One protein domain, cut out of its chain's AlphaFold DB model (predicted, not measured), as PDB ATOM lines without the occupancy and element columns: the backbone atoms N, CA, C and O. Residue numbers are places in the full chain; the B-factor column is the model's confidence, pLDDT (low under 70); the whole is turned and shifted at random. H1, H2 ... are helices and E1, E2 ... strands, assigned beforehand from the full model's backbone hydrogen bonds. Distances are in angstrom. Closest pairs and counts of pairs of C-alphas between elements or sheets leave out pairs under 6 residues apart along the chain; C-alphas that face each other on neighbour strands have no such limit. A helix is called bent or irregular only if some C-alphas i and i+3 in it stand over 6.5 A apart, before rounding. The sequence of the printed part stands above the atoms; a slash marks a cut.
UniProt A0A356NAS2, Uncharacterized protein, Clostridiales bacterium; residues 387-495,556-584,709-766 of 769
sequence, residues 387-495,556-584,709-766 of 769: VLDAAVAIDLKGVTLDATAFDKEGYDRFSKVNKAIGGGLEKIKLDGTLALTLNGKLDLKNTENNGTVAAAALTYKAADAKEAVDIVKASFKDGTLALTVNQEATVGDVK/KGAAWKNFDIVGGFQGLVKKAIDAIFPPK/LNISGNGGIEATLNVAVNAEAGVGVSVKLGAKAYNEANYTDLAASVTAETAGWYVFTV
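AT A GLANCE: This is residues 387 to 495, 556 to 584 and 709 to 766 of the 769 residues of an uncharacterized protein of Clostridiales bacterium (UniProt A0A356NAS2). A broad, twisted wall of ten strands makes the body, with H1 and H2 as a small lobe off one end of E1 and E2, and H3 at the other end of the strands, its residues 571 to 580 sticking out. After E9 the chain crosses one face of the wall through residues 738 to 749 and H4, then adds E10 at one edge. The printed part has 196 residues, in the order E1 H1 H2 E2 E3 E4 E5 E6 H3 E7 E8 E9 H4 E10: four named helices and ten named strands, class mixed. The mixed sheet runs E7 E8 E9 E1 E2 E3 E4 E5 E6 E10; the whole is loose, radius of gyration of the C-alphas 20.4 A, spanning 53 by 48 by 44 A.

HOW THE PARTS SIT: E1, residues 387 to 401, is antiparallel to E2, residues 428 to 443, at 172 degrees, with N 390 and O 438 2.8 A apart. E1 bends by 88 degrees at residue 398 and E2 by 70 degrees at residue 431. Between them, H1, residues 403 to 406, and H2, residues 413 to 421, touch, the closest C-alphas being Thr 404 and Phe 414, 4.9 A; neither is on the sheet. E2, E3 of residues 453 to 462, E4 of residues 469 to 477 and E5 of residues 480 to 485 form a meander, each strand the antiparallel neighbour of the one before; N 435 and O 459, N 456 and O 474, and N 475 and O 482 are 2.9, 2.8 and 2.8 A apart. E6, residues 557 to 561, is antiparallel to E5, with N 481 and O 560 2.9 A apart. H3, residues 565 to 580, only grazes the sheet, with residues 565 to 566. E7, residues 709 to 712, E8, residues 716 to 724, and E9, residues 730 to 737, form a second meander; N 710 and O 718, and N 719 and O 735, are each 2.8 A apart. E9 is antiparallel to E1, with N 393 and O 734 2.8 A apart. H4, residues 750 to 753, is on the sheet at a height of 7.6 A and only just over E5, on which 3 of its 4 C-alphas fall; the closest are those of Ala 482 and Ala 751, 5.6 A. It is only just irregular, C-alphas 750 and 753 being 6.9 A apart. E10, residues 761 to 765, is parallel to E6 at 23 degrees, with N 559 and O 762 2.8 A apart. Every O i to N i+4 pair is within hydrogen-bond range in H2 and H3; H1 and H4 are too short for one.

IN THESE COORDINATES: E1 begins at C-alpha 387 (46.918, -9.365, 44.281) and measures 37.7 A, E2 41.5 A, E3 29.7 A, E8 26.0 A and H3 22.0 A. E10 ends at C-alpha 765 (59.499, -33.896, 45.567).

THE WHOLE: The C-alphas farthest apart, Gly 422 and Lys 584, are 58.7 A apart. Residues 496 to 555 and 585 to 708 are not printed, with C-alpha gaps of 14.3 A and 34.7 A. The link from E9 to H4 is long. Mean pLDDT of the printed part is 76.0; 52 residues are under 70, among them 563 to 584.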
ATOM      1  N   VAL A 387      47.898  -8.581  45.041       75.38
ATOM      2  CA  VAL A 387      46.918  -9.365  44.281       75.38
ATOM      3  C   VAL A 387      47.395  -9.531  42.837       75.38
ATOM      4  O   VAL A 387      47.799  -8.576  42.182       75.38
ATOM      5  N   LEU A 388      47.344 -10.767  42.344       74.12
ATOM      6  CA  LEU A 388      47.580 -11.118  40.950       74.12
ATOM      7  C   LEU A 388      46.219 -11.199  40.249       74.12
ATOM      8  O   LEU A 388      45.381 -12.005  40.649       74.12
ATOM      9  N   ASP A 389      46.021 -10.397  39.210       79.12
ATOM     10  CA  ASP A 389      44.878 -10.458  38.289       79.12
ATOM     11  C   ASP A 389      45.416 -10.110  36.900       79.12
ATOM     12  O   ASP A 389      45.571  -8.944  36.552       79.12
ATOM     13  N   ALA A 390      45.824 -11.118  36.136       80.00
ATOM     14  CA  ALA A 390      46.402 -10.930  34.815       80.00
ATOM     15  C   ALA A 390      45.756 -11.864  33.794       80.00
ATOM     16  O   ALA A 390      45.479 -13.033  34.073       80.00
ATOM     17  N   ALA A 391      45.549 -11.362  32.583       80.81
ATOM     18  CA  ALA A 391      45.060 -12.155  31.469       80.81
ATOM     19  C   ALA A 391      45.739 -11.731  30.168       80.81
ATOM     20  O   ALA A 391      45.931 -10.547  29.911       80.81
ATOM     21  N   VAL A 392      46.076 -12.708  29.338       78.69
ATOM     22  CA  VAL A 392      46.479 -12.503  27.950       78.69
ATOM     23  C   VAL A 392      45.572 -13.366  27.094       78.69
ATOM     24  O   VAL A 392      45.450 -14.561  27.359       78.69
ATOM     25  N   ALA A 393      44.949 -12.789  26.077       84.25
ATOM     26  CA  ALA A 393      44.134 -13.533  25.132       84.25
ATOM     27  C   ALA A 393      44.509 -13.205  23.690       84.25
ATOM     28  O   ALA A 393      44.887 -12.080  23.365       84.25
ATOM     29  N   ILE A 394      44.410 -14.221  22.840       84.94
ATOM     30  CA  ILE A 394      44.557 -14.126  21.395       84.94
ATOM     31  C   ILE A 394      43.245 -14.607  20.788       84.94
ATOM     32  O   ILE A 394      42.874 -15.773  20.936       84.94
ATOM     33  N   ASP A 395      42.562 -13.705  20.105       86.50
ATOM     34  CA  ASP A 395      41.341 -13.961  19.359       86.50
ATOM     35  C   ASP A 395      41.694 -14.140  17.890       86.50
ATOM     36  O   ASP A 395      42.183 -13.223  17.236       86.50
ATOM     37  N   LEU A 396      41.460 -15.327  17.349       86.44
ATOM     38  CA  LEU A 396      41.668 -15.602  15.932       86.44
ATOM     39  C   LEU A 396      40.310 -15.736  15.260       86.44
ATOM     40  O   LEU A 396      39.427 -16.415  15.779       86.44
ATOM     41  N   LYS A 397      40.148 -15.104  14.100       88.56
ATOM     42  CA  LYS A 397      38.938 -15.203  13.283       88.56
ATOM     43  C   LYS A 397      39.315 -15.617  11.871       88.56
ATOM     44  O   LYS A 397      40.178 -14.992  11.256       88.56
ATOM     45  N   GLY A 398      38.640 -16.636  11.337       85.12
ATOM     46  CA  GLY A 398      38.754 -17.000   9.923       85.12
ATOM     47  C   GLY A 398      40.136 -17.495   9.477       85.12
ATOM     48  O   GLY A 398      40.446 -17.397   8.292       85.12
ATOM     49  N   VAL A 399      40.963 -18.031  10.382       84.50
ATOM     50  CA  VAL A 399      42.273 -18.618  10.053       84.50
ATOM     51  C   VAL A 399      42.178 -20.144  10.084       84.50
ATOM     52  O   VAL A 399      41.598 -20.735  10.991       84.50
ATOM     53  N   THR A 400      42.739 -20.811   9.079       86.75
ATOM     54  CA  THR A 400      42.890 -22.271   9.042       86.75
ATOM     55  C   THR A 400      44.356 -22.618   8.824       86.75
ATOM     56  O   THR A 400      44.999 -22.058   7.940       86.75
ATOM     57  N   LEU A 401      44.869 -23.540   9.631       86.56
ATOM     58  CA  LEU A 401      46.227 -24.053   9.549       86.56
ATOM     59  C   LEU A 401      46.213 -25.484   8.999       86.56
ATOM     60  O   LEU A 401      45.591 -26.371   9.584       86.56
ATOM     61  N   ASP A 402      46.940 -25.701   7.912       89.00
ATOM     62  CA  ASP A 402      47.448 -26.998   7.486       89.00
ATOM     63  C   ASP A 402      48.859 -27.170   8.064       89.00
ATOM     64  O   ASP A 402      49.852 -26.694   7.517       89.00
ATOM     65  N   ALA A 403      48.961 -27.845   9.203       85.56
ATOM     66  CA  ALA A 403      50.251 -28.089   9.832       85.56
ATOM     67  C   ALA A 403      51.100 -29.108   9.049       85.56
ATOM     68  O   ALA A 403      52.310 -29.160   9.254       85.56
ATOM     69  N   THR A 404      50.505 -29.906   8.152       87.81
ATOM     70  CA  THR A 404      51.253 -30.877   7.332       87.81
ATOM     71  C   THR A 404      52.082 -30.205   6.243       87.81
ATOM     72  O   THR A 404      53.115 -30.741   5.851       87.81
ATOM     73  N   ALA A 405      51.723 -28.983   5.846       85.38
ATOM     74  CA  ALA A 405      52.509 -28.164   4.926       85.38
ATOM     75  C   ALA A 405      53.875 -27.711   5.493       85.38
ATOM     76  O   ALA A 405      54.717 -27.220   4.747       85.38
ATOM     77  N   PHE A 406      54.130 -27.889   6.797       81.75
ATOM     78  CA  PHE A 406      55.461 -27.674   7.385       81.75
ATOM     79  C   PHE A 406      56.427 -28.844   7.174       81.75
ATOM     80  O   PHE A 406      57.604 -28.743   7.537       81.75
ATOM     81  N   ASP A 407      55.957 -29.957   6.612       82.94
ATOM     82  CA  ASP A 407      56.848 -31.029   6.205       82.94
ATOM     83  C   ASP A 407      57.767 -30.555   5.078       82.94
ATOM     84  O   ASP A 407      57.359 -29.877   4.137       82.94
ATOM     85  N   LYS A 408      59.040 -30.935   5.168       77.25
ATOM     86  CA  LYS A 408      60.049 -30.629   4.147       77.25
ATOM     87  C   LYS A 408      60.528 -31.911   3.486       77.25
ATOM     88  O   LYS A 408      60.308 -33.012   3.994       77.25
ATOM     89  N   GLU A 409      61.226 -31.778   2.361       67.00
ATOM     90  CA  GLU A 409      61.756 -32.930   1.635       67.00
ATOM     91  C   GLU A 409      62.624 -33.805   2.552       67.00
ATOM     92  O   GLU A 409      63.614 -33.355   3.137       67.00
ATOM     93  N   GLY A 410      62.201 -35.060   2.709       67.12
ATOM     94  CA  GLY A 410      62.855 -36.021   3.584       67.12
ATOM     95  C   GLY A 410      62.722 -35.720   5.075       67.12
ATOM     96  O   GLY A 410      63.606 -36.155   5.793       67.12
ATOM     97  N   TYR A 411      61.702 -34.978   5.535       77.44
ATOM     98  CA  TYR A 411      61.315 -34.820   6.948       77.44
ATOM     99  C   TYR A 411      59.795 -34.557   7.059       77.44
ATOM    100  O   TYR A 411      59.351 -33.411   7.038       77.44
ATOM    101  N   ASP A 412      59.011 -35.635   7.171       86.81
ATOM    102  CA  ASP A 412      57.537 -35.686   7.069       86.81
ATOM    103  C   ASP A 412      56.823 -35.888   8.425       86.81
ATOM    104  O   ASP A 412      55.862 -36.659   8.566       86.81
ATOM    105  N   ARG A 413      57.349 -35.256   9.480       85.88
ATOM    106  CA  ARG A 413      56.903 -35.497  10.858       85.88
ATOM    107  C   ARG A 413      55.444 -35.098  11.081       85.88
ATOM    108  O   ARG A 413      54.727 -35.845  11.750       85.88
ATOM    109  N   PHE A 414      54.986 -33.974  10.534       88.25
ATOM    110  CA  PHE A 414      53.610 -33.513  10.717       88.25
ATOM    111  C   PHE A 414      52.621 -34.448  10.023       88.25
ATOM    112  O   PHE A 414      51.642 -34.846  10.651       88.25
ATOM    113  N   SER A 415      52.903 -34.901   8.800       89.62
ATOM    114  CA  SER A 415      52.075 -35.884   8.084       89.62
ATOM    115  C   SER A 415      52.022 -37.237   8.793       89.62
ATOM    116  O   SER A 415      50.954 -37.852   8.900       89.62
ATOM    117  N   LYS A 416      53.155 -37.709   9.326       88.44
ATOM    118  CA  LYS A 416      53.204 -38.947  10.119       88.44
ATOM    119  C   LYS A 416      52.369 -38.839  11.389       88.44
ATOM    120  O   LYS A 416      51.600 -39.755  11.688       88.44
ATOM    121  N   VAL A 417      52.492 -37.726  12.116       88.12
ATOM    122  CA  VAL A 417      51.683 -37.478  13.316       88.12
ATOM    123  C   VAL A 417      50.209 -37.345  12.950       88.12
ATOM    124  O   VAL A 417      49.384 -37.979  13.602       88.12
ATOM    125  N   ASN A 418      49.885 -36.624  11.878       90.81
ATOM    126  CA  ASN A 418      48.521 -36.461  11.391       90.81
ATOM    127  C   ASN A 418      47.843 -37.817  11.160       90.81
ATOM    128  O   ASN A 418      46.769 -38.100  11.687       90.81
ATOM    129  N   LYS A 419      48.533 -38.720  10.456       90.00
ATOM    130  CA  LYS A 419      48.060 -40.091  10.244       90.00
ATOM    131  C   LYS A 419      47.902 -40.864  11.556       90.00
ATOM    132  O   LYS A 419      46.957 -41.639  11.691       90.00
ATOM    133  N   ALA A 420      48.820 -40.683  12.505       86.25
ATOM    134  CA  ALA A 420      48.806 -41.390  13.783       86.25
ATOM    135  C   ALA A 420      47.654 -40.960  14.706       86.25
ATOM    136  O   ALA A 420      47.160 -41.796  15.460       86.25
ATOM    137  N   ILE A 421      47.219 -39.698  14.636       86.88
ATOM    138  CA  ILE A 421      46.095 -39.180  15.435       86.88
ATOM    139  C   ILE A 421      44.732 -39.318  14.737       86.88
ATOM    140  O   ILE A 421      43.710 -38.995  15.332       86.88
ATOM    141  N   GLY A 422      44.702 -39.845  13.506       87.12
ATOM    142  CA  GLY A 422      43.470 -40.080  12.747       87.12
ATOM    143  C   GLY A 422      43.046 -38.940  11.812       87.12
ATOM    144  O   GLY A 422      41.920 -38.974  11.323       87.12
ATOM    145  N   GLY A 423      43.936 -37.986  11.523       87.38
ATOM    146  CA  GLY A 423      43.681 -36.812  10.680       87.38
ATOM    147  C   GLY A 423      43.426 -35.527  11.478       87.38
ATOM    148  O   GLY A 423      43.432 -35.530  12.709       87.38
ATOM    149  N   GLY A 424      43.186 -34.424  10.763       85.44
ATOM    150  CA  GLY A 424      42.781 -33.131  11.321       85.44
ATOM    151  C   GLY A 424      43.877 -32.060  11.379       85.44
ATOM    152  O   GLY A 424      43.538 -30.878  11.451       85.44
ATOM    153  N   LEU A 425      45.167 -32.418  11.284       88.62
ATOM    154  CA  LEU A 425      46.258 -31.427  11.223       88.62
ATOM    155  C   LEU A 425      46.283 -30.657   9.899       88.62
ATOM    156  O   LEU A 425      46.821 -29.557   9.849       88.62
ATOM    157  N   GLU A 426      45.680 -31.208   8.850       87.81
ATOM    158  CA  GLU A 426      45.550 -30.591   7.530       87.81
ATOM    159  C   GLU A 426      44.526 -29.447   7.483       87.81
ATOM    160  O   GLU A 426      44.416 -28.740   6.481       87.81
ATOM    161  N   LYS A 427      43.708 -29.291   8.533       86.00
ATOM    162  CA  LYS A 427      42.611 -28.317   8.542       86.00
ATOM    163  C   LYS A 427      42.227 -27.863   9.946       86.00
ATOM    164  O   LYS A 427      41.052 -27.877  10.330       86.00
ATOM    165  N   ILE A 428      43.214 -27.427  10.712       85.06
ATOM    166  CA  ILE A 428      42.993 -26.881  12.047       85.06
ATOM    167  C   ILE A 428      42.336 -25.509  11.895       85.06
ATOM    168  O   ILE A 428      42.970 -24.546  11.466       85.06
ATOM    169  N   LYS A 429      41.052 -25.401  12.246       84.38
ATOM    170  CA  LYS A 429      40.361 -24.109  12.296       84.38
ATOM    171  C   LYS A 429      40.793 -23.348  13.544       84.38
ATOM    172  O   LYS A 429      40.412 -23.708  14.655       84.38
ATOM    173  N   LEU A 430      41.562 -22.289  13.345       78.12
ATOM    174  CA  LEU A 430      41.968 -21.348  14.378       78.12
ATOM    175  C   LEU A 430      40.959 -20.192  14.387       78.12
ATOM    176  O   LEU A 430      41.238 -19.096  13.909       78.12
ATOM    177  N   ASP A 431      39.745 -20.490  14.857       83.94
ATOM    178  CA  ASP A 431      38.625 -19.546  14.943       83.94
ATOM    179  C   ASP A 431      38.040 -19.598  16.363       83.94
ATOM    180  O   ASP A 431      37.362 -20.561  16.739       83.94
ATOM    181  N   GLY A 432      38.410 -18.629  17.197       86.88
ATOM    182  CA  GLY A 432      38.143 -18.616  18.631       86.88
ATOM    183  C   GLY A 432      39.237 -17.936  19.460       86.88
ATOM    184  O   GLY A 432      40.236 -17.449  18.934       86.88
ATOM    185  N   THR A 433      39.050 -17.946  20.775       89.69
ATOM    186  CA  THR A 433      39.906 -17.287  21.766       89.69
ATOM    187  C   THR A 433      40.814 -18.294  22.459       89.69
ATOM    188  O   THR A 433      40.324 -19.241  23.077       89.69
ATOM    189  N   LEU A 434      42.127 -18.075  22.428       86.50
ATOM    190  CA  LEU A 434      43.091 -18.728  23.317       86.50
ATOM    191  C   LEU A 434      43.468 -17.745  24.428       86.50
ATOM    192  O   LEU A 434      44.022 -16.691  24.136       86.50
ATOM    193  N   ALA A 435      43.200 -18.079  25.690       86.19
ATOM    194  CA  ALA A 435      43.456 -17.186  26.818       86.19
ATOM    195  C   ALA A 435      44.290 -17.856  27.913       86.19
ATOM    196  O   ALA A 435      43.974 -18.963  28.356       86.19
ATOM    197  N   LEU A 436      45.320 -17.153  28.379       83.44
ATOM    198  CA  LEU A 436      46.076 -17.452  29.588       83.44
ATOM    199  C   LEU A 436      45.650 -16.476  30.685       83.44
ATOM    200  O   LEU A 436      45.781 -15.266  30.531       83.44
ATOM    201  N   THR A 437      45.176 -17.004  31.804       84.12
ATOM    202  CA  THR A 437      44.811 -16.213  32.986       84.12
ATOM    203  C   THR A 437      45.717 -16.567  34.155       84.12
ATOM    204  O   THR A 437      46.159 -17.710  34.259       84.12
ATOM    205  N   LEU A 438      45.987 -15.596  35.024       83.88
ATOM    206  CA  LEU A 438      46.725 -15.731  36.274       83.88
ATOM    207  C   LEU A 438      45.988 -14.937  37.355       83.88
ATOM    208  O   LEU A 438      45.807 -13.733  37.222       83.88
ATOM    209  N   ASN A 439      45.591 -15.604  38.433       85.75
ATOM    210  CA  ASN A 439      44.875 -15.006  39.553       85.75
ATOM    211  C   ASN A 439      45.472 -15.475  40.878       85.75
ATOM    212  O   ASN A 439      45.853 -16.637  40.998       85.75
ATOM    213  N   GLY A 440      45.521 -14.627  41.899       84.00
ATOM    214  CA  GLY A 440      46.091 -15.036  43.178       84.00
ATOM    215  C   GLY A 440      46.575 -13.894  44.049       84.00
ATOM    216  O   GLY A 440      46.137 -12.762  43.906       84.00
ATOM    217  N   LYS A 441      47.501 -14.203  44.947       83.31
ATOM    218  CA  LYS A 441      48.237 -13.244  45.754       83.31
ATOM    219  C   LYS A 441      49.682 -13.693  45.936       83.31
ATOM    220  O   LYS A 441      49.943 -14.882  46.120       83.31
ATOM    221  N   LEU A 442      50.600 -12.740  45.897       76.56
ATOM    222  CA  LEU A 442      52.025 -12.930  46.140       76.56
ATOM    223  C   LEU A 442      52.376 -12.378  47.522       76.56
ATOM    224  O   LEU A 442      52.084 -11.221  47.799       76.56
ATOM    225  N   ASP A 443      52.997 -13.197  48.368       74.94
ATOM    226  CA  ASP A 443      53.553 -12.769  49.656       74.94
ATOM    227  C   ASP A 443      54.984 -12.261  49.433       74.94
ATOM    228  O   ASP A 443      55.875 -13.028  49.060       74.94
ATOM    229  N   LEU A 444      55.195 -10.956  49.617       66.31
ATOM    230  CA  LEU A 444      56.479 -10.314  49.336       66.31
ATOM    231  C   LEU A 444      57.525 -10.503  50.448       66.31
ATOM    232  O   LEU A 444      58.694 -10.181  50.226       66.31
ATOM    233  N   LYS A 445      57.140 -10.997  51.634       69.94
ATOM    234  CA  LYS A 445      57.982 -10.929  52.844       69.94
ATOM    235  C   LYS A 445      58.288 -12.286  53.468       69.94
ATOM    236  O   LYS A 445      59.388 -12.490  53.984       69.94
ATOM    237  N   ASN A 446      57.342 -13.220  53.450       67.44
ATOM    238  CA  ASN A 446      57.474 -14.480  54.178       67.44
ATOM    239  C   ASN A 446      58.223 -15.546  53.362       67.44
ATOM    240  O   ASN A 446      57.621 -16.369  52.675       67.44
ATOM    241  N   THR A 447      59.550 -15.563  53.457       60.62
ATOM    242  CA  THR A 447      60.394 -16.545  52.752       60.62
ATOM    243  C   THR A 447      60.332 -17.956  53.350       60.62
ATOM    244  O   THR A 447      60.608 -18.920  52.639       60.62
ATOM    245  N   GLU A 448      59.958 -18.097  54.627       56.94
ATOM    246  CA  GLU A 448      59.965 -19.384  55.343       56.94
ATOM    247  C   GLU A 448      58.652 -20.166  55.204       56.94
ATOM    248  O   GLU A 448      58.688 -21.385  55.050       56.94
ATOM    249  N   ASN A 449      57.499 -19.486  55.224       58.12
ATOM    250  CA  ASN A 449      56.179 -20.123  55.110       58.12
ATOM    251  C   ASN A 449      55.438 -19.786  53.802       58.12
ATOM    252  O   ASN A 449      54.413 -20.405  53.541       58.12
ATOM    253  N   ASN A 450      55.940 -18.824  53.008       62.03
ATOM    254  CA  ASN A 450      55.444 -18.381  51.696       62.03
ATOM    255  C   ASN A 450      53.920 -18.511  51.498       62.03
ATOM    256  O   ASN A 450      53.454 -19.442  50.839       62.03
ATOM    257  N   GLY A 451      53.155 -17.531  51.996       70.62
ATOM    258  CA  GLY A 451      51.696 -17.460  51.839       70.62
ATOM    259  C   GLY A 451      51.216 -17.099  50.426       70.62
ATOM    260  O   GLY A 451      50.065 -16.680  50.259       70.62
ATOM    261  N   THR A 452      52.089 -17.214  49.417       77.06
ATOM    262  CA  THR A 452      51.760 -17.000  48.006       77.06
ATOM    263  C   THR A 452      50.805 -18.079  47.526       77.06
ATOM    264  O   THR A 452      51.059 -19.279  47.652       77.06
ATOM    265  N   VAL A 453      49.720 -17.632  46.909       86.38
ATOM    266  CA  VAL A 453      48.666 -18.485  46.380       86.38
ATOM    267  C   VAL A 453      48.349 -17.998  44.976       86.38
ATOM    268  O   VAL A 453      47.812 -16.911  44.826       86.38
ATOM    269  N   ALA A 454      48.675 -18.762  43.939       85.44
ATOM    270  CA  ALA A 454      48.466 -18.354  42.547       85.44
ATOM    271  C   ALA A 454      47.815 -19.473  41.743       85.44
ATOM    272  O   ALA A 454      48.133 -20.636  41.939       85.44
ATOM    273  N   ALA A 455      46.896 -19.150  40.845       87.31
ATOM    274  CA  ALA A 455      46.266 -20.081  39.926       87.31
ATOM    275  C   ALA A 455      46.383 -19.529  38.512       87.31
ATOM    276  O   ALA A 455      46.116 -18.354  38.284       87.31
ATOM    277  N   ALA A 456      46.765 -20.379  37.569       86.56
ATOM    278  CA  ALA A 456      46.802 -20.036  36.161       86.56
ATOM    279  C   ALA A 456      45.969 -21.024  35.351       86.56
ATOM    280  O   ALA A 456      45.900 -22.207  35.687       86.56
ATOM    281  N   ALA A 457      45.354 -20.560  34.271       88.44
ATOM    282  CA  ALA A 457      44.627 -21.426  33.355       88.44
ATOM    283  C   ALA A 457      44.879 -21.004  31.912       88.44
ATOM    284  O   ALA A 457      44.701 -19.837  31.566       88.44
ATOM    285  N   LEU A 458      45.269 -21.974  31.087       87.25
ATOM    286  CA  LEU A 458      45.265 -21.869  29.636       87.25
ATOM    287  C   LEU A 458      43.959 -22.477  29.124       87.25
ATOM    288  O   LEU A 458      43.700 -23.667  29.330       87.25
ATOM    289  N   THR A 459      43.153 -21.666  28.454       90.00
ATOM    290  CA  THR A 459      41.816 -22.030  27.980       90.00
ATOM    291  C   THR A 459      41.675 -21.740  26.496       90.00
ATOM    292  O   THR A 459      42.295 -20.810  25.981       90.00
ATOM    293  N   TYR A 460      40.849 -22.527  25.815       88.44
ATOM    294  CA  TYR A 460      40.471 -22.281  24.430       88.44
ATOM    295  C   TYR A 460      38.952 -22.278  24.282       88.44
ATOM    296  O   TYR A 460      38.267 -23.195  24.735       88.44
ATOM    297  N   LYS A 461      38.422 -21.248  23.626       90.50
ATOM    298  CA  LYS A 461      37.006 -21.106  23.296       90.50
ATOM    299  C   LYS A 461      36.865 -20.971  21.786       90.50
ATOM    300  O   LYS A 461      37.151 -19.912  21.244       90.50
ATOM    301  N   ALA A 462      36.402 -22.017  21.109       86.31
ATOM    302  CA  ALA A 462      36.066 -21.921  19.688       86.31
ATOM    303  C   ALA A 462      34.971 -20.860  19.452       86.31
ATOM    304  O   ALA A 462      34.118 -20.662  20.318       86.31
ATOM    305  N   ALA A 463      34.962 -20.213  18.284       84.06
ATOM    306  CA  ALA A 463      34.057 -19.099  17.972       84.06
ATOM    307  C   ALA A 463      32.564 -19.417  18.211       84.06
ATOM    308  O   ALA A 463      31.830 -18.588  18.746       84.06
ATOM    309  N   ASP A 464      32.134 -20.643  17.894       81.94
ATOM    310  CA  ASP A 464      30.746 -21.104  18.068       81.94
ATOM    311  C   ASP A 464      30.480 -21.780  19.432       81.94
ATOM    312  O   ASP A 464      29.364 -22.237  19.713       81.94
ATOM    313  N   ALA A 465      31.496 -21.894  20.293       83.88
ATOM    314  CA  ALA A 465      31.371 -22.554  21.586       83.88
ATOM    315  C   ALA A 465      30.744 -21.622  22.633       83.88
ATOM    316  O   ALA A 465      31.117 -20.456  22.783       83.88
ATOM    317  N   LYS A 466      29.808 -22.164  23.422       80.94
ATOM    318  CA  LYS A 466      29.181 -21.425  24.530       80.94
ATOM    319  C   LYS A 466      30.162 -21.161  25.674       80.94
ATOM    320  O   LYS A 466      30.165 -20.064  26.218       80.94
ATOM    321  N   GLU A 467      31.013 -22.137  25.977       84.75
ATOM    322  CA  GLU A 467      31.950 -22.123  27.103       84.75
ATOM    323  C   GLU A 467      33.380 -22.393  26.624       84.75
ATOM    324  O   GLU A 467      33.585 -23.095  25.629       84.75
ATOM    325  N   ALA A 468      34.364 -21.841  27.336       88.12
ATOM    326  CA  ALA A 468      35.771 -22.153  27.116       88.12
ATOM    327  C   ALA A 468      36.116 -23.537  27.685       88.12
ATOM    328  O   ALA A 468      35.572 -23.960  28.706       88.12
ATOM    329  N   VAL A 469      37.048 -24.231  27.039       88.69
ATOM    330  CA  VAL A 469      37.600 -25.500  27.508       88.69
ATOM    331  C   VAL A 469      38.966 -25.239  28.125       88.69
ATOM    332  O   VAL A 469      39.848 -24.653  27.496       88.69
ATOM    333  N   ASP A 470      39.157 -25.699  29.354       88.69
ATOM    334  CA  ASP A 470      40.465 -25.683  29.998       88.69
ATOM    335  C   ASP A 470      41.397 -26.675  29.300       88.69
ATOM    336  O   ASP A 470      41.044 -27.846  29.167       88.69
ATOM    337  N   ILE A 471      42.579 -26.227  28.879       86.88
ATOM    338  CA  ILE A 471      43.634 -27.089  28.324       86.88
ATOM    339  C   ILE A 471      44.564 -27.516  29.460       86.88
ATOM    340  O   ILE A 471      44.816 -28.704  29.673       86.88
ATOM    341  N   VAL A 472      45.054 -26.532  30.215       88.12
ATOM    342  CA  VAL A 472      45.948 -26.724  31.355       88.12
ATOM    343  C   VAL A 472      45.537 -25.769  32.467       88.12
ATOM    344  O   VAL A 472      45.315 -24.588  32.211       88.12
ATOM    345  N   LYS A 473      45.487 -26.263  33.705       89.94
ATOM    346  CA  LYS A 473      45.405 -25.419  34.905       89.94
ATOM    347  C   LYS A 473      46.619 -25.651  35.769       89.94
ATOM    348  O   LYS A 473      47.066 -26.787  35.887       89.94
ATOM    349  N   ALA A 474      47.104 -24.601  36.404       88.75
ATOM    350  CA  ALA A 474      48.135 -24.661  37.415       88.75
ATOM    351  C   ALA A 474      47.649 -23.973  38.691       88.75
ATOM    352  O   ALA A 474      46.908 -22.995  38.626       88.75
ATOM    353  N   SER A 475      48.087 -24.459  39.845       89.44
ATOM    354  CA  SER A 475      47.951 -23.767  41.117       89.44
ATOM    355  C   SER A 475      49.255 -23.852  41.891       89.44
ATOM    356  O   SER A 475      49.966 -24.849  41.842       89.44
ATOM    357  N   PHE A 476      49.568 -22.804  42.625       86.19
ATOM    358  CA  PHE A 476      50.653 -22.736  43.573       86.19
ATOM    359  C   PHE A 476      50.078 -22.355  44.926       86.19
ATOM    360  O   PHE A 476      49.292 -21.406  45.000       86.19
ATOM    361  N   LYS A 477      50.445 -23.099  45.964       86.44
ATOM    362  CA  LYS A 477      50.102 -22.806  47.356       86.44
ATOM    363  C   LYS A 477      51.108 -23.475  48.280       86.44
ATOM    364  O   LYS A 477      51.447 -24.638  48.069       86.44
ATOM    365  N   ASP A 478      51.594 -22.733  49.270       77.81
ATOM    366  CA  ASP A 478      52.460 -23.236  50.344       77.81
ATOM    367  C   ASP A 478      53.673 -24.036  49.808       77.81
ATOM    368  O   ASP A 478      53.954 -25.162  50.225       77.81
ATOM    369  N   GLY A 479      54.358 -23.498  48.787       75.38
ATOM    370  CA  GLY A 479      55.521 -24.149  48.161       75.38
ATOM    371  C   GLY A 479      55.197 -25.362  47.278       75.38
ATOM    372  O   GLY A 479      56.113 -26.060  46.834       75.38
ATOM    373  N   THR A 480      53.916 -25.636  47.019       82.19
ATOM    374  CA  THR A 480      53.455 -26.729  46.158       82.19
ATOM    375  C   THR A 480      52.927 -26.177  44.840       82.19
ATOM    376  O   THR A 480      51.923 -25.472  44.828       82.19
ATOM    377  N   LEU A 481      53.577 -26.522  43.727       84.75
ATOM    378  CA  LEU A 481      53.079 -26.271  42.371       84.75
ATOM    379  C   LEU A 481      52.299 -27.499  41.904       84.75
ATOM    380  O   LEU A 481      52.854 -28.587  41.860       84.75
ATOM    381  N   ALA A 482      51.045 -27.352  41.516       86.94
ATOM    382  CA  ALA A 482      50.223 -28.409  40.950       86.94
ATOM    383  C   ALA A 482      49.717 -28.003  39.571       86.94
ATOM    384  O   ALA A 482      49.446 -26.834  39.320       86.94
ATOM    385  N   LEU A 483      49.601 -28.969  38.668       87.31
ATOM    386  CA  LEU A 483      49.153 -28.766  37.301       87.31
ATOM    387  C   LEU A 483      48.235 -29.910  36.885       87.31
ATOM    388  O   LEU A 483      48.564 -31.074  37.107       87.31
ATOM    389  N   THR A 484      47.112 -29.582  36.258       87.94
ATOM    390  CA  THR A 484      46.185 -30.538  35.645       87.94
ATOM    391  C   THR A 484      46.124 -30.309  34.147       87.94
ATOM    392  O   THR A 484      46.085 -29.163  33.696       87.94
ATOM    393  N   VAL A 485      46.065 -31.396  33.387       87.38
ATOM    394  CA  VAL A 485      45.991 -31.374  31.925       87.38
ATOM    395  C   VAL A 485      44.675 -31.998  31.484       87.38
ATOM    396  O   VAL A 485      44.337 -33.106  31.897       87.38
ATOM    397  N   ASN A 486      43.945 -31.302  30.617       89.06
ATOM    398  CA  ASN A 486      42.759 -31.838  29.972       89.06
ATOM    399  C   ASN A 486      43.141 -32.465  28.626       89.06
ATOM    400  O   ASN A 486      43.206 -31.788  27.601       89.06
ATOM    401  N   GLN A 487      43.389 -33.774  28.624       88.56
ATOM    402  CA  GLN A 487      43.725 -34.506  27.395       88.56
ATOM    403  C   GLN A 487      42.552 -34.612  26.402       88.56
ATOM    404  O   GLN A 487      42.766 -34.953  25.240       88.56
ATOM    405  N   GLU A 488      41.326 -34.294  26.831       87.75
ATOM    406  CA  GLU A 488      40.135 -34.273  25.975       87.75
ATOM    407  C   GLU A 488      39.872 -32.894  25.350       87.75
ATOM    408  O   GLU A 488      38.933 -32.752  24.573       87.75
ATOM    409  N   ALA A 489      40.682 -31.873  25.657       87.12
ATOM    410  CA  ALA A 489      40.568 -30.574  25.004       87.12
ATOM    411  C   ALA A 489      40.923 -30.691  23.513       87.12
ATOM    412  O   ALA A 489      42.009 -31.168  23.160       87.12
ATOM    413  N   THR A 490      40.026 -30.226  22.638       85.38
ATOM    414  CA  THR A 490      40.209 -30.281  21.184       85.38
ATOM    415  C   THR A 490      40.166 -28.907  20.520       85.38
ATOM    416  O   THR A 490      39.522 -27.977  21.004       85.38
ATOM    417  N   VAL A 491      40.840 -28.799  19.371       80.50
ATOM    418  CA  VAL A 491      40.595 -27.763  18.356       80.50
ATOM    419  C   VAL A 491      40.087 -28.487  17.115       80.50
ATOM    420  O   VAL A 491      40.819 -29.254  16.489       80.50
ATOM    421  N   GLY A 492      38.806 -28.302  16.791       78.25
ATOM    422  CA  GLY A 492      38.122 -29.191  15.851       78.25
ATOM    423  C   GLY A 492      38.149 -30.636  16.360       78.25
ATOM    424  O   GLY A 492      37.802 -30.889  17.515       78.25
ATOM    425  N   ASP A 493      38.609 -31.557  15.515       81.75
ATOM    426  CA  ASP A 493      38.727 -32.985  15.840       81.75
ATOM    427  C   ASP A 493      40.093 -33.358  16.458       81.75
ATOM    428  O   ASP A 493      40.313 -34.502  16.854       81.75
ATOM    429  N   VAL A 494      41.022 -32.401  16.570       86.75
ATOM    430  CA  VAL A 494      42.391 -32.645  17.046       86.75
ATOM    431  C   VAL A 494      42.472 -32.464  18.558       86.75
ATOM    432  O   VAL A 494      42.237 -31.367  19.066       86.75
ATOM    433  N   LYS A 495      42.885 -33.510  19.286       89.44
ATOM    434  CA  LYS A 495      43.244 -33.419  20.712       89.44
ATOM    435  C   LYS A 495      44.537 -32.622  20.881       89.44
ATOM    436  O   LYS A 495      45.606 -33.078  20.477       89.44
ATOM    437  N   LYS A 556      46.818 -37.245  34.265       82.81
ATOM    438  CA  LYS A 556      45.861 -36.151  34.527       82.81
ATOM    439  C   LYS A 556      46.523 -34.883  35.046       82.81
ATOM    440  O   LYS A 556      45.907 -33.819  35.040       82.81
ATOM    441  N   GLY A 557      47.776 -34.980  35.486       84.44
ATOM    442  CA  GLY A 557      48.495 -33.871  36.092       84.44
ATOM    443  C   GLY A 557      49.655 -34.302  36.980       84.44
ATOM    444  O   GLY A 557      49.891 -35.491  37.221       84.44
ATOM    445  N   ALA A 558      50.366 -33.312  37.508       85.62
ATOM    446  CA  ALA A 558      51.471 -33.493  38.441       85.62
ATOM    447  C   ALA A 558      51.447 -32.430  39.549       85.62
ATOM    448  O   ALA A 558      50.856 -31.369  39.378       85.62
ATOM    449  N   ALA A 559      52.046 -32.732  40.697       84.06
ATOM    450  CA  ALA A 559      52.286 -31.788  41.778       84.06
ATOM    451  C   ALA A 559      53.741 -31.893  42.250       84.06
ATOM    452  O   ALA A 559      54.259 -32.993  42.441       84.06
ATOM    453  N   TRP A 560      54.387 -30.752  42.455       80.81
ATOM    454  CA  TRP A 560      55.762 -30.604  42.907       80.81
ATOM    455  C   TRP A 560      55.783 -29.890  44.248       80.81
ATOM    456  O   TRP A 560      55.256 -28.788  44.367       80.81
ATOM    457  N   LYS A 561      56.409 -30.510  45.246       78.25
ATOM    458  CA  LYS A 561      56.623 -29.903  46.568       78.25
ATOM    459  C   LYS A 561      57.986 -29.220  46.651       78.25
ATOM    460  O   LYS A 561      58.935 -29.681  46.012       78.25
ATOM    461  N   ASN A 562      58.073 -28.205  47.512       70.75
ATOM    462  CA  ASN A 562      59.268 -27.402  47.801       70.75
ATOM    463  C   ASN A 562      59.761 -26.568  46.606       70.75
ATOM    464  O   ASN A 562      60.963 -26.410  46.400       70.75
ATOM    465  N   PHE A 563      58.833 -26.051  45.803       67.00
ATOM    466  CA  PHE A 563      59.155 -25.203  44.661       67.00
ATOM    467  C   PHE A 563      59.340 -23.742  45.114       67.00
ATOM    468  O   PHE A 563      58.425 -23.141  45.677       67.00
ATOM    469  N   ASP A 564      60.524 -23.167  44.880       63.91
ATOM    470  CA  ASP A 564      60.884 -21.802  45.295       63.91
ATOM    471  C   ASP A 564      60.617 -20.791  44.166       63.91
ATOM    472  O   ASP A 564      61.439 -20.599  43.268       63.91
ATOM    473  N   ILE A 565      59.437 -20.158  44.193       62.22
ATOM    474  CA  ILE A 565      59.057 -19.106  43.230       62.22
ATOM    475  C   ILE A 565      59.653 -17.749  43.620       62.22
ATOM    476  O   ILE A 565      60.033 -16.974  42.743       62.22
ATOM    477  N   VAL A 566      59.755 -17.460  44.919       57.12
ATOM    478  CA  VAL A 566      60.144 -16.137  45.428       57.12
ATOM    479  C   VAL A 566      61.602 -15.846  45.085       57.12
ATOM    480  O   VAL A 566      61.885 -14.800  44.505       57.12
ATOM    481  N   GLY A 567      62.515 -16.795  45.324       55.62
ATOM    482  CA  GLY A 567      63.926 -16.629  44.964       55.62
ATOM    483  C   GLY A 567      64.147 -16.499  43.451       55.62
ATOM    484  O   GLY A 567      64.987 -15.718  43.003       55.62
ATOM    485  N   GLY A 568      63.350 -17.213  42.646       53.53
ATOM    486  CA  GLY A 568      63.385 -17.129  41.183       53.53
ATOM    487  C   GLY A 568      62.877 -15.789  40.645       53.53
ATOM    488  O   GLY A 568      63.527 -15.184  39.792       53.53
ATOM    489  N   PHE A 569      61.753 -15.297  41.176       50.47
ATOM    490  CA  PHE A 569      61.194 -13.992  40.824       50.47
ATOM    491  C   PHE A 569      62.110 -12.853  41.269       50.47
ATOM    492  O   PHE A 569      62.414 -11.984  40.462       50.47
ATOM    493  N   GLN A 570      62.641 -12.892  42.493       48.88
ATOM    494  CA  GLN A 570      63.630 -11.918  42.965       48.88
ATOM    495  C   GLN A 570      64.884 -11.919  42.084       48.88
ATOM    496  O   GLN A 570      65.387 -10.854  41.742       48.88
ATOM    497  N   GLY A 571      65.355 -13.087  41.638       46.69
ATOM    498  CA  GLY A 571      66.462 -13.190  40.685       46.69
ATOM    499  C   GLY A 571      66.136 -12.640  39.290       46.69
ATOM    500  O   GLY A 571      67.014 -12.073  38.642       46.69
ATOM    501  N   LEU A 572      64.892 -12.780  38.823       46.41
ATOM    502  CA  LEU A 572      64.402 -12.241  37.546       46.41
ATOM    503  C   LEU A 572      64.187 -10.729  37.597       46.41
ATOM    504  O   LEU A 572      64.676 -10.029  36.718       46.41
ATOM    505  N   VAL A 573      63.519 -10.228  38.636       44.72
ATOM    506  CA  VAL A 573      63.347  -8.797  38.906       44.72
ATOM    507  C   VAL A 573      64.708  -8.155  39.095       44.72
ATOM    508  O   VAL A 573      64.980  -7.149  38.459       44.72
ATOM    509  N   LYS A 574      65.618  -8.777  39.853       42.78
ATOM    510  CA  LYS A 574      66.996  -8.303  39.965       42.78
ATOM    511  C   LYS A 574      67.704  -8.304  38.609       42.78
ATOM    512  O   LYS A 574      68.349  -7.322  38.307       42.78
ATOM    513  N   LYS A 575      67.555  -9.325  37.756       47.44
ATOM    514  CA  LYS A 575      68.132  -9.319  36.393       47.44
ATOM    515  C   LYS A 575      67.515  -8.265  35.472       47.44
ATOM    516  O   LYS A 575      68.229  -7.720  34.645       47.44
ATOM    517  N   ALA A 576      66.217  -7.997  35.589       36.91
ATOM    518  CA  ALA A 576      65.526  -6.965  34.822       36.91
ATOM    519  C   ALA A 576      65.918  -5.563  35.312       36.91
ATOM    520  O   ALA A 576      66.243  -4.706  34.499       36.91
ATOM    521  N   ILE A 577      65.989  -5.358  36.630       36.62
ATOM    522  CA  ILE A 577      66.516  -4.146  37.265       36.62
ATOM    523  C   ILE A 577      67.999  -3.973  36.925       36.62
ATOM    524  O   ILE A 577      68.375  -2.884  36.540       36.62
ATOM    525  N   ASP A 578      68.825  -5.020  36.960       39.97
ATOM    526  CA  ASP A 578      70.241  -4.991  36.557       39.97
ATOM    527  C   ASP A 578      70.400  -4.812  35.025       39.97
ATOM    528  O   ASP A 578      71.472  -4.454  34.556       39.97
ATOM    529  N   ALA A 579      69.371  -5.078  34.213       40.50
ATOM    530  CA  ALA A 579      69.395  -4.825  32.767       40.50
ATOM    531  C   ALA A 579      68.945  -3.396  32.422       40.50
ATOM    532  O   ALA A 579      69.472  -2.797  31.487       40.50
ATOM    533  N   ILE A 580      67.988  -2.851  33.181       31.92
ATOM    534  CA  ILE A 580      67.493  -1.470  33.063       31.92
ATOM    535  C   ILE A 580      68.455  -0.486  33.760       31.92
ATOM    536  O   ILE A 580      68.674   0.623  33.281       31.92
ATOM    537  N   PHE A 581      69.083  -0.920  34.852       35.41
ATOM    538  CA  PHE A 581      70.053  -0.196  35.676       35.41
ATOM    539  C   PHE A 581      71.298  -1.068  35.922       35.41
ATOM    540  O   PHE A 581      71.513  -1.554  37.037       35.41
ATOM    541  N   PRO A 582      72.137  -1.298  34.897       39.72
ATOM    542  CA  PRO A 582      73.343  -2.099  35.057       39.72
ATOM    543  C   PRO A 582      74.262  -1.527  36.143       39.72
ATOM    544  O   PRO A 582      74.499  -0.313  36.164       39.72
ATOM    545  N   PRO A 583      74.808  -2.366  37.051       35.38
ATOM    546  CA  PRO A 583      75.840  -1.917  37.970       35.38
ATOM    547  C   PRO A 583      77.005  -1.367  37.145       35.38
ATOM    548  O   PRO A 583      77.485  -2.025  36.222       35.38
ATOM    549  N   LYS A 584      77.418  -0.132  37.450       43.09
ATOM    550  CA  LYS A 584      78.453   0.584  36.700       43.09
ATOM    551  C   LYS A 584      79.745  -0.233  36.652       43.09
ATOM    552  O   LYS A 584      80.498  -0.268  37.621       43.09
ATOM    553  N   LEU A 709      45.083   1.385  24.347       75.50
ATOM    554  CA  LEU A 709      45.580   1.339  25.715       75.50
ATOM    555  C   LEU A 709      44.579   2.065  26.613       75.50
ATOM    556  O   LEU A 709      44.315   3.247  26.417       75.50
ATOM    557  N   ASN A 710      44.030   1.348  27.586       73.06
ATOM    558  CA  ASN A 710      43.114   1.855  28.595       73.06
ATOM    559  C   ASN A 710      43.769   1.710  29.972       73.06
ATOM    560  O   ASN A 710      44.098   0.595  30.392       73.06
ATOM    561  N   ILE A 711      43.964   2.830  30.658       64.94
ATOM    562  CA  ILE A 711      44.469   2.871  32.029       64.94
ATOM    563  C   ILE A 711      43.329   3.456  32.848       64.94
ATOM    564  O   ILE A 711      43.000   4.618  32.668       64.94
ATOM    565  N   SER A 712      42.699   2.629  33.683       61.28
ATOM    566  CA  SER A 712      41.586   3.076  34.525       61.28
ATOM    567  C   SER A 712      41.798   2.637  35.969       61.28
ATOM    568  O   SER A 712      42.042   1.457  36.249       61.28
ATOM    569  N   GLY A 713      41.637   3.566  36.906       53.91
ATOM    570  CA  GLY A 713      41.976   3.378  38.317       53.91
ATOM    571  C   GLY A 713      41.197   2.249  38.993       53.91
ATOM    572  O   GLY A 713      41.706   1.610  39.906       53.91
ATOM    573  N   ASN A 714      39.988   1.935  38.508       58.88
ATOM    574  CA  ASN A 714      39.161   0.840  39.035       58.88
ATOM    575  C   ASN A 714      39.302  -0.483  38.251       58.88
ATOM    576  O   ASN A 714      38.888  -1.535  38.741       58.88
ATOM    577  N   GLY A 715      39.812  -0.438  37.014       61.34
ATOM    578  CA  GLY A 715      39.875  -1.584  36.098       61.34
ATOM    579  C   GLY A 715      41.271  -2.187  35.929       61.34
ATOM    580  O   GLY A 715      41.370  -3.339  35.494       61.34
ATOM    581  N   GLY A 716      42.311  -1.437  36.301       69.50
ATOM    582  CA  GLY A 716      43.709  -1.748  36.022       69.50
ATOM    583  C   GLY A 716      44.141  -1.286  34.624       69.50
ATOM    584  O   GLY A 716      43.555  -0.364  34.052       69.50
ATOM    585  N   ILE A 717      45.171  -1.934  34.073       69.19
ATOM    586  CA  ILE A 717      45.706  -1.665  32.732       69.19
ATOM    587  C   ILE A 717      45.139  -2.693  31.752       69.19
ATOM    588  O   ILE A 717      45.231  -3.901  31.985       69.19
ATOM    589  N   GLU A 718      44.605  -2.227  30.629       80.56
ATOM    590  CA  GLU A 718      44.128  -3.076  29.540       80.56
ATOM    591  C   GLU A 718      44.642  -2.552  28.196       80.56
ATOM    592  O   GLU A 718      44.366  -1.421  27.806       80.56
ATOM    593  N   ALA A 719      45.401  -3.380  27.482       79.25
ATOM    594  CA  ALA A 719      45.890  -3.101  26.138       79.25
ATOM    595  C   ALA A 719      45.256  -4.090  25.159       79.25
ATOM    596  O   ALA A 719      45.366  -5.300  25.345       79.25
ATOM    597  N   THR A 720      44.603  -3.585  24.115       82.81
ATOM    598  CA  THR A 720      43.945  -4.402  23.089       82.81
ATOM    599  C   THR A 720      44.438  -4.000  21.710       82.81
ATOM    600  O   THR A 720      44.336  -2.838  21.347       82.81
ATOM    601  N   LEU A 721      44.947  -4.950  20.934       82.12
ATOM    602  CA  LEU A 721      45.291  -4.799  19.526       82.12
ATOM    603  C   LEU A 721      44.321  -5.633  18.695       82.12
ATOM    604  O   LEU A 721      44.308  -6.850  18.815       82.12
ATOM    605  N   ASN A 722      43.567  -5.001  17.810       86.12
ATOM    606  CA  ASN A 722      42.700  -5.664  16.849       86.12
ATOM    607  C   ASN A 722      43.228  -5.411  15.443       86.12
ATOM    608  O   ASN A 722      43.324  -4.265  15.021       86.12
ATOM    609  N   VAL A 723      43.552  -6.469  14.710       84.19
ATOM    610  CA  VAL A 723      43.981  -6.421  13.311       84.19
ATOM    611  C   VAL A 723      42.921  -7.108  12.458       84.19
ATOM    612  O   VAL A 723      42.727  -8.322  12.547       84.19
ATOM    613  N   ALA A 724      42.233  -6.349  11.615       86.12
ATOM    614  CA  ALA A 724      41.263  -6.871  10.664       86.12
ATOM    615  C   ALA A 724      41.923  -7.019   9.289       86.12
ATOM    616  O   ALA A 724      42.221  -6.037   8.611       86.12
ATOM    617  N   VAL A 725      42.140  -8.268   8.871       82.31
ATOM    618  CA  VAL A 725      42.676  -8.586   7.540       82.31
ATOM    619  C   VAL A 725      41.610  -8.346   6.475       82.31
ATOM    620  O   VAL A 725      41.888  -7.767   5.432       82.31
ATOM    621  N   ASN A 726      40.378  -8.776   6.748       82.56
ATOM    622  CA  ASN A 726      39.194  -8.486   5.943       82.56
ATOM    623  C   ASN A 726      37.921  -8.668   6.799       82.56
ATOM    624  O   ASN A 726      37.995  -8.916   8.002       82.56
ATOM    625  N   ALA A 727      36.732  -8.579   6.194       80.81
ATOM    626  CA  ALA A 727      35.459  -8.738   6.912       80.81
ATOM    627  C   ALA A 727      35.291 -10.116   7.598       80.81
ATOM    628  O   ALA A 727      34.559 -10.258   8.587       80.81
ATOM    629  N   GLU A 728      35.971 -11.142   7.090       82.31
ATOM    630  CA  GLU A 728      35.848 -12.536   7.505       82.31
ATOM    631  C   GLU A 728      37.035 -13.055   8.328       82.31
ATOM    632  O   GLU A 728      36.883 -14.102   8.956       82.31
ATOM    633  N   ALA A 729      38.164 -12.337   8.381       85.75
ATOM    634  CA  ALA A 729      39.378 -12.774   9.067       85.75
ATOM    635  C   ALA A 729      40.125 -11.649   9.803       85.75
ATOM    636  O   ALA A 729      40.201 -10.511   9.335       85.75
ATOM    637  N   GLY A 730      40.715 -11.986  10.949       85.69
ATOM    638  CA  GLY A 730      41.457 -11.040  11.779       85.69
ATOM    639  C   GLY A 730      42.086 -11.678  13.015       85.69
ATOM    640  O   GLY A 730      41.838 -12.847  13.321       85.69
ATOM    641  N   VAL A 731      42.902 -10.889  13.710       86.38
ATOM    642  CA  VAL A 731      43.593 -11.259  14.947       86.38
ATOM    643  C   VAL A 731      43.373 -10.168  15.988       86.38
ATOM    644  O   VAL A 731      43.740  -9.019  15.764       86.38
ATOM    645  N   GLY A 732      42.799 -10.531  17.127       85.06
ATOM    646  CA  GLY A 732      42.771  -9.727  18.341       85.06
ATOM    647  C   GLY A 732      43.825 -10.222  19.326       85.06
ATOM    648  O   GLY A 732      44.026 -11.425  19.481       85.06
ATOM    649  N   VAL A 733      44.505  -9.312  20.006       84.06
ATOM    650  CA  VAL A 733      45.368  -9.600  21.150       84.06
ATOM    651  C   VAL A 733      44.942  -8.676  22.272       84.06
ATOM    652  O   VAL A 733      44.910  -7.464  22.087       84.06
ATOM    653  N   SER A 734      44.644  -9.225  23.441       81.81
ATOM    654  CA  SER A 734      44.373  -8.432  24.637       81.81
ATOM    655  C   SER A 734      45.301  -8.837  25.771       81.81
ATOM    656  O   SER A 734      45.585 -10.016  25.983       81.81
ATOM    657  N   VAL A 735      45.796  -7.837  26.490       75.31
ATOM    658  CA  VAL A 735      46.580  -7.985  27.711       75.31
ATOM    659  C   VAL A 735      45.902  -7.162  28.787       75.31
ATOM    660  O   VAL A 735      45.638  -5.976  28.601       75.31
ATOM    661  N   LYS A 736      45.639  -7.790  29.925       81.69
ATOM    662  CA  LYS A 736      44.997  -7.175  31.073       81.69
ATOM    663  C   LYS A 736      45.809  -7.433  32.326       81.69
ATOM    664  O   LYS A 736      46.180  -8.571  32.600       81.69
ATOM    665  N   LEU A 737      46.021  -6.374  33.093       72.69
ATOM    666  CA  LEU A 737      46.508  -6.395  34.463       72.69
ATOM    667  C   LEU A 737      45.436  -5.707  35.305       72.69
ATOM    668  O   LEU A 737      45.354  -4.483  35.337       72.69
ATOM    669  N   GLY A 738      44.545  -6.503  35.888       66.88
ATOM    670  CA  GLY A 738      43.451  -6.024  36.714       66.88
ATOM    671  C   GLY A 738      43.899  -5.637  38.120       66.88
ATOM    672  O   GLY A 738      45.003  -5.947  38.566       66.88
ATOM    673  N   ALA A 739      43.003  -4.955  38.826       60.94
ATOM    674  CA  ALA A 739      43.238  -4.469  40.181       60.94
ATOM    675  C   ALA A 739      42.212  -4.989  41.202       60.94
ATOM    676  O   ALA A 739      41.971  -4.390  42.249       60.94
ATOM    677  N   LYS A 740      41.557  -6.110  40.887       66.25
ATOM    678  CA  LYS A 740      40.517  -6.682  41.747       66.25
ATOM    679  C   LYS A 740      41.121  -7.227  43.033       66.25
ATOM    680  O   LYS A 740      42.190  -7.820  43.011       66.25
ATOM    681  N   ALA A 741      40.391  -7.114  44.142       66.62
ATOM    682  CA  ALA A 741      40.762  -7.769  45.392       66.62
ATOM    683  C   ALA A 741      40.783  -9.302  45.240       66.62
ATOM    684  O   ALA A 741      39.927  -9.887  44.566       66.62
ATOM    685  N   TYR A 742      41.727  -9.961  45.917       71.38
ATOM    686  CA  TYR A 742      41.788 -11.420  45.956       71.38
ATOM    687  C   TYR A 742      40.518 -11.983  46.606       71.38
ATOM    688  O   TYR A 742      40.169 -11.629  47.733       71.38
ATOM    689  N   ASN A 743      39.851 -12.899  45.907       72.88
ATOM    690  CA  ASN A 743      38.719 -13.647  46.436       72.88
ATOM    691  C   ASN A 743      39.100 -15.125  46.535       72.88
ATOM    692  O   ASN A 743      39.240 -15.804  45.518       72.88
ATOM    693  N   GLU A 744      39.234 -15.623  47.765       76.38
ATOM    694  CA  GLU A 744      39.615 -17.010  48.043       76.38
ATOM    695  C   GLU A 744      38.652 -18.025  47.411       76.38
ATOM    696  O   GLU A 744      39.092 -19.075  46.955       76.38
ATOM    697  N   ALA A 745      37.363 -17.693  47.274       77.56
ATOM    698  CA  ALA A 745      36.381 -18.571  46.633       77.56
ATOM    699  C   ALA A 745      36.641 -18.785  45.130       77.56
ATOM    700  O   ALA A 745      36.191 -19.780  44.566       77.56
ATOM    701  N   ASN A 746      37.366 -17.867  44.485       72.00
ATOM    702  CA  ASN A 746      37.742 -17.981  43.076       72.00
ATOM    703  C   ASN A 746      39.044 -18.775  42.888       72.00
ATOM    704  O   ASN A 746      39.385 -19.145  41.765       72.00
ATOM    705  N   TYR A 747      39.782 -19.036  43.969       82.12
ATOM    706  CA  TYR A 747      41.002 -19.823  43.934       82.12
ATOM    707  C   TYR A 747      40.697 -21.309  44.144       82.12
ATOM    708  O   TYR A 747      40.029 -21.700  45.097       82.12
ATOM    709  N   THR A 748      41.227 -22.162  43.265       82.31
ATOM    710  CA  THR A 748      41.152 -23.619  43.418       82.31
ATOM    711  C   THR A 748      42.546 -24.177  43.673       82.31
ATOM    712  O   THR A 748      43.403 -24.132  42.792       82.31
ATOM    713  N   ASP A 749      42.758 -24.733  44.867       84.88
ATOM    714  CA  ASP A 749      43.954 -25.515  45.175       84.88
ATOM    715  C   ASP A 749      43.866 -26.876  44.477       84.88
ATOM    716  O   ASP A 749      43.148 -27.775  44.919       84.88
ATOM    717  N   LEU A 750      44.603 -27.032  43.378       84.50
ATOM    718  CA  LEU A 750      44.666 -28.292  42.648       84.50
ATOM    719  C   LEU A 750      45.338 -29.381  43.510       84.50
ATOM    720  O   LEU A 750      44.948 -30.544  43.454       84.50
ATOM    721  N   ALA A 751      46.290 -29.034  44.379       79.19
ATOM    722  CA  ALA A 751      47.013 -30.015  45.187       79.19
ATOM    723  C   ALA A 751      46.170 -30.629  46.325       79.19
ATOM    724  O   ALA A 751      46.512 -31.709  46.813       79.19
ATOM    725  N   ALA A 752      45.066 -29.986  46.731       75.06
ATOM    726  CA  ALA A 752      44.280 -30.360  47.912       75.06
ATOM    727  C   ALA A 752      43.746 -31.807  47.890       75.06
ATOM    728  O   ALA A 752      43.563 -32.419  48.943       75.06
ATOM    729  N   SER A 753      43.513 -32.374  46.703       59.69
ATOM    730  CA  SER A 753      43.004 -33.742  46.518       59.69
ATOM    731  C   SER A 753      44.070 -34.776  46.127       59.69
ATOM    732  O   SER A 753      43.726 -35.919  45.819       59.69
ATOM    733  N   VAL A 754      45.355 -34.404  46.092       64.69
ATOM    734  CA  VAL A 754      46.420 -35.265  45.553       64.69
ATOM    735  C   VAL A 754      46.936 -36.238  46.614       64.69
ATOM    736  O   VAL A 754      47.621 -35.864  47.565       64.69
ATOM    737  N   THR A 755      46.661 -37.525  46.414       59.25
ATOM    738  CA  THR A 755      47.237 -38.642  47.177       59.25
ATOM    739  C   THR A 755      48.206 -39.445  46.305       59.25
ATOM    740  O   THR A 755      48.144 -39.388  45.077       59.25
ATOM    741  N   ALA A 756      49.090 -40.237  46.921       53.28
ATOM    742  CA  ALA A 756      50.015 -41.116  46.194       53.28
ATOM    743  C   ALA A 756      49.308 -42.169  45.306       53.28
ATOM    744  O   ALA A 756      49.959 -42.774  44.458       53.28
ATOM    745  N   GLU A 757      47.993 -42.365  45.476       51.44
ATOM    746  CA  GLU A 757      47.189 -43.399  44.809       51.44
ATOM    747  C   GLU A 757      45.946 -42.851  44.073       51.44
ATOM    748  O   GLU A 757      45.081 -43.611  43.637       51.44
ATOM    749  N   THR A 758      45.820 -41.534  43.876       52.38
ATOM    750  CA  THR A 758      44.671 -40.959  43.148       52.38
ATOM    751  C   THR A 758      44.833 -41.073  41.630       52.38
ATOM    752  O   THR A 758      45.618 -40.345  41.036       52.38
ATOM    753  N   ALA A 759      44.055 -41.974  41.015       53.06
ATOM    754  CA  ALA A 759      43.512 -41.993  39.642       53.06
ATOM    755  C   ALA A 759      44.233 -41.218  38.500       53.06
ATOM    756  O   ALA A 759      43.535 -40.657  37.649       53.06
ATOM    757  N   GLY A 760      45.570 -41.191  38.444       58.69
ATOM    758  CA  GLY A 760      46.350 -40.592  37.344       58.69
ATOM    759  C   GLY A 760      47.069 -39.261  37.633       58.69
ATOM    760  O   GLY A 760      47.586 -38.647  36.700       58.69
ATOM    761  N   TRP A 761      47.119 -38.794  38.890       73.31
ATOM    762  CA  TRP A 761      47.852 -37.579  39.297       73.31
ATOM    763  C   TRP A 761      49.111 -37.932  40.103       73.31
ATOM    764  O   TRP A 761      49.043 -38.705  41.056       73.31
ATOM    765  N   TYR A 762      50.267 -37.369  39.739       75.19
ATOM    766  CA  TYR A 762      51.569 -37.746  40.307       75.19
ATOM    767  C   TYR A 762      52.192 -36.677  41.213       75.19
ATOM    768  O   TYR A 762      52.204 -35.504  40.863       75.19
ATOM    769  N   VAL A 763      52.798 -37.089  42.335       73.19
ATOM    770  CA  VAL A 763      53.584 -36.205  43.218       73.19
ATOM    771  C   VAL A 763      55.081 -36.407  42.988       73.19
ATOM    772  O   VAL A 763      55.565 -37.542  43.006       73.19
ATOM    773  N   PHE A 764      55.806 -35.303  42.831       72.81
ATOM    774  CA  PHE A 764      57.262 -35.230  42.755       72.81
ATOM    775  C   PHE A 764      57.774 -34.332  43.884       72.81
ATOM    776  O   PHE A 764      57.160 -33.320  44.224       72.81
ATOM    777  N   THR A 765      58.884 -34.709  44.510       69.06
ATOM    778  CA  THR A 765      59.499 -33.896  45.567       69.06
ATOM    779  C   THR A 765      60.816 -33.374  45.042       69.06
ATOM    780  O   THR A 765      61.717 -34.162  44.771       69.06
ATOM    781  N   VAL A 766      60.927 -32.055  44.902       64.06
ATOM    782  CA  VAL A 766      62.199 -31.434  44.552       64.06
ATOM    783  C   VAL A 766      63.001 -31.314  45.845       64.06
ATOM    784  O   VAL A 766      62.643 -30.563  46.753       64.06
TER     785      VAL A 766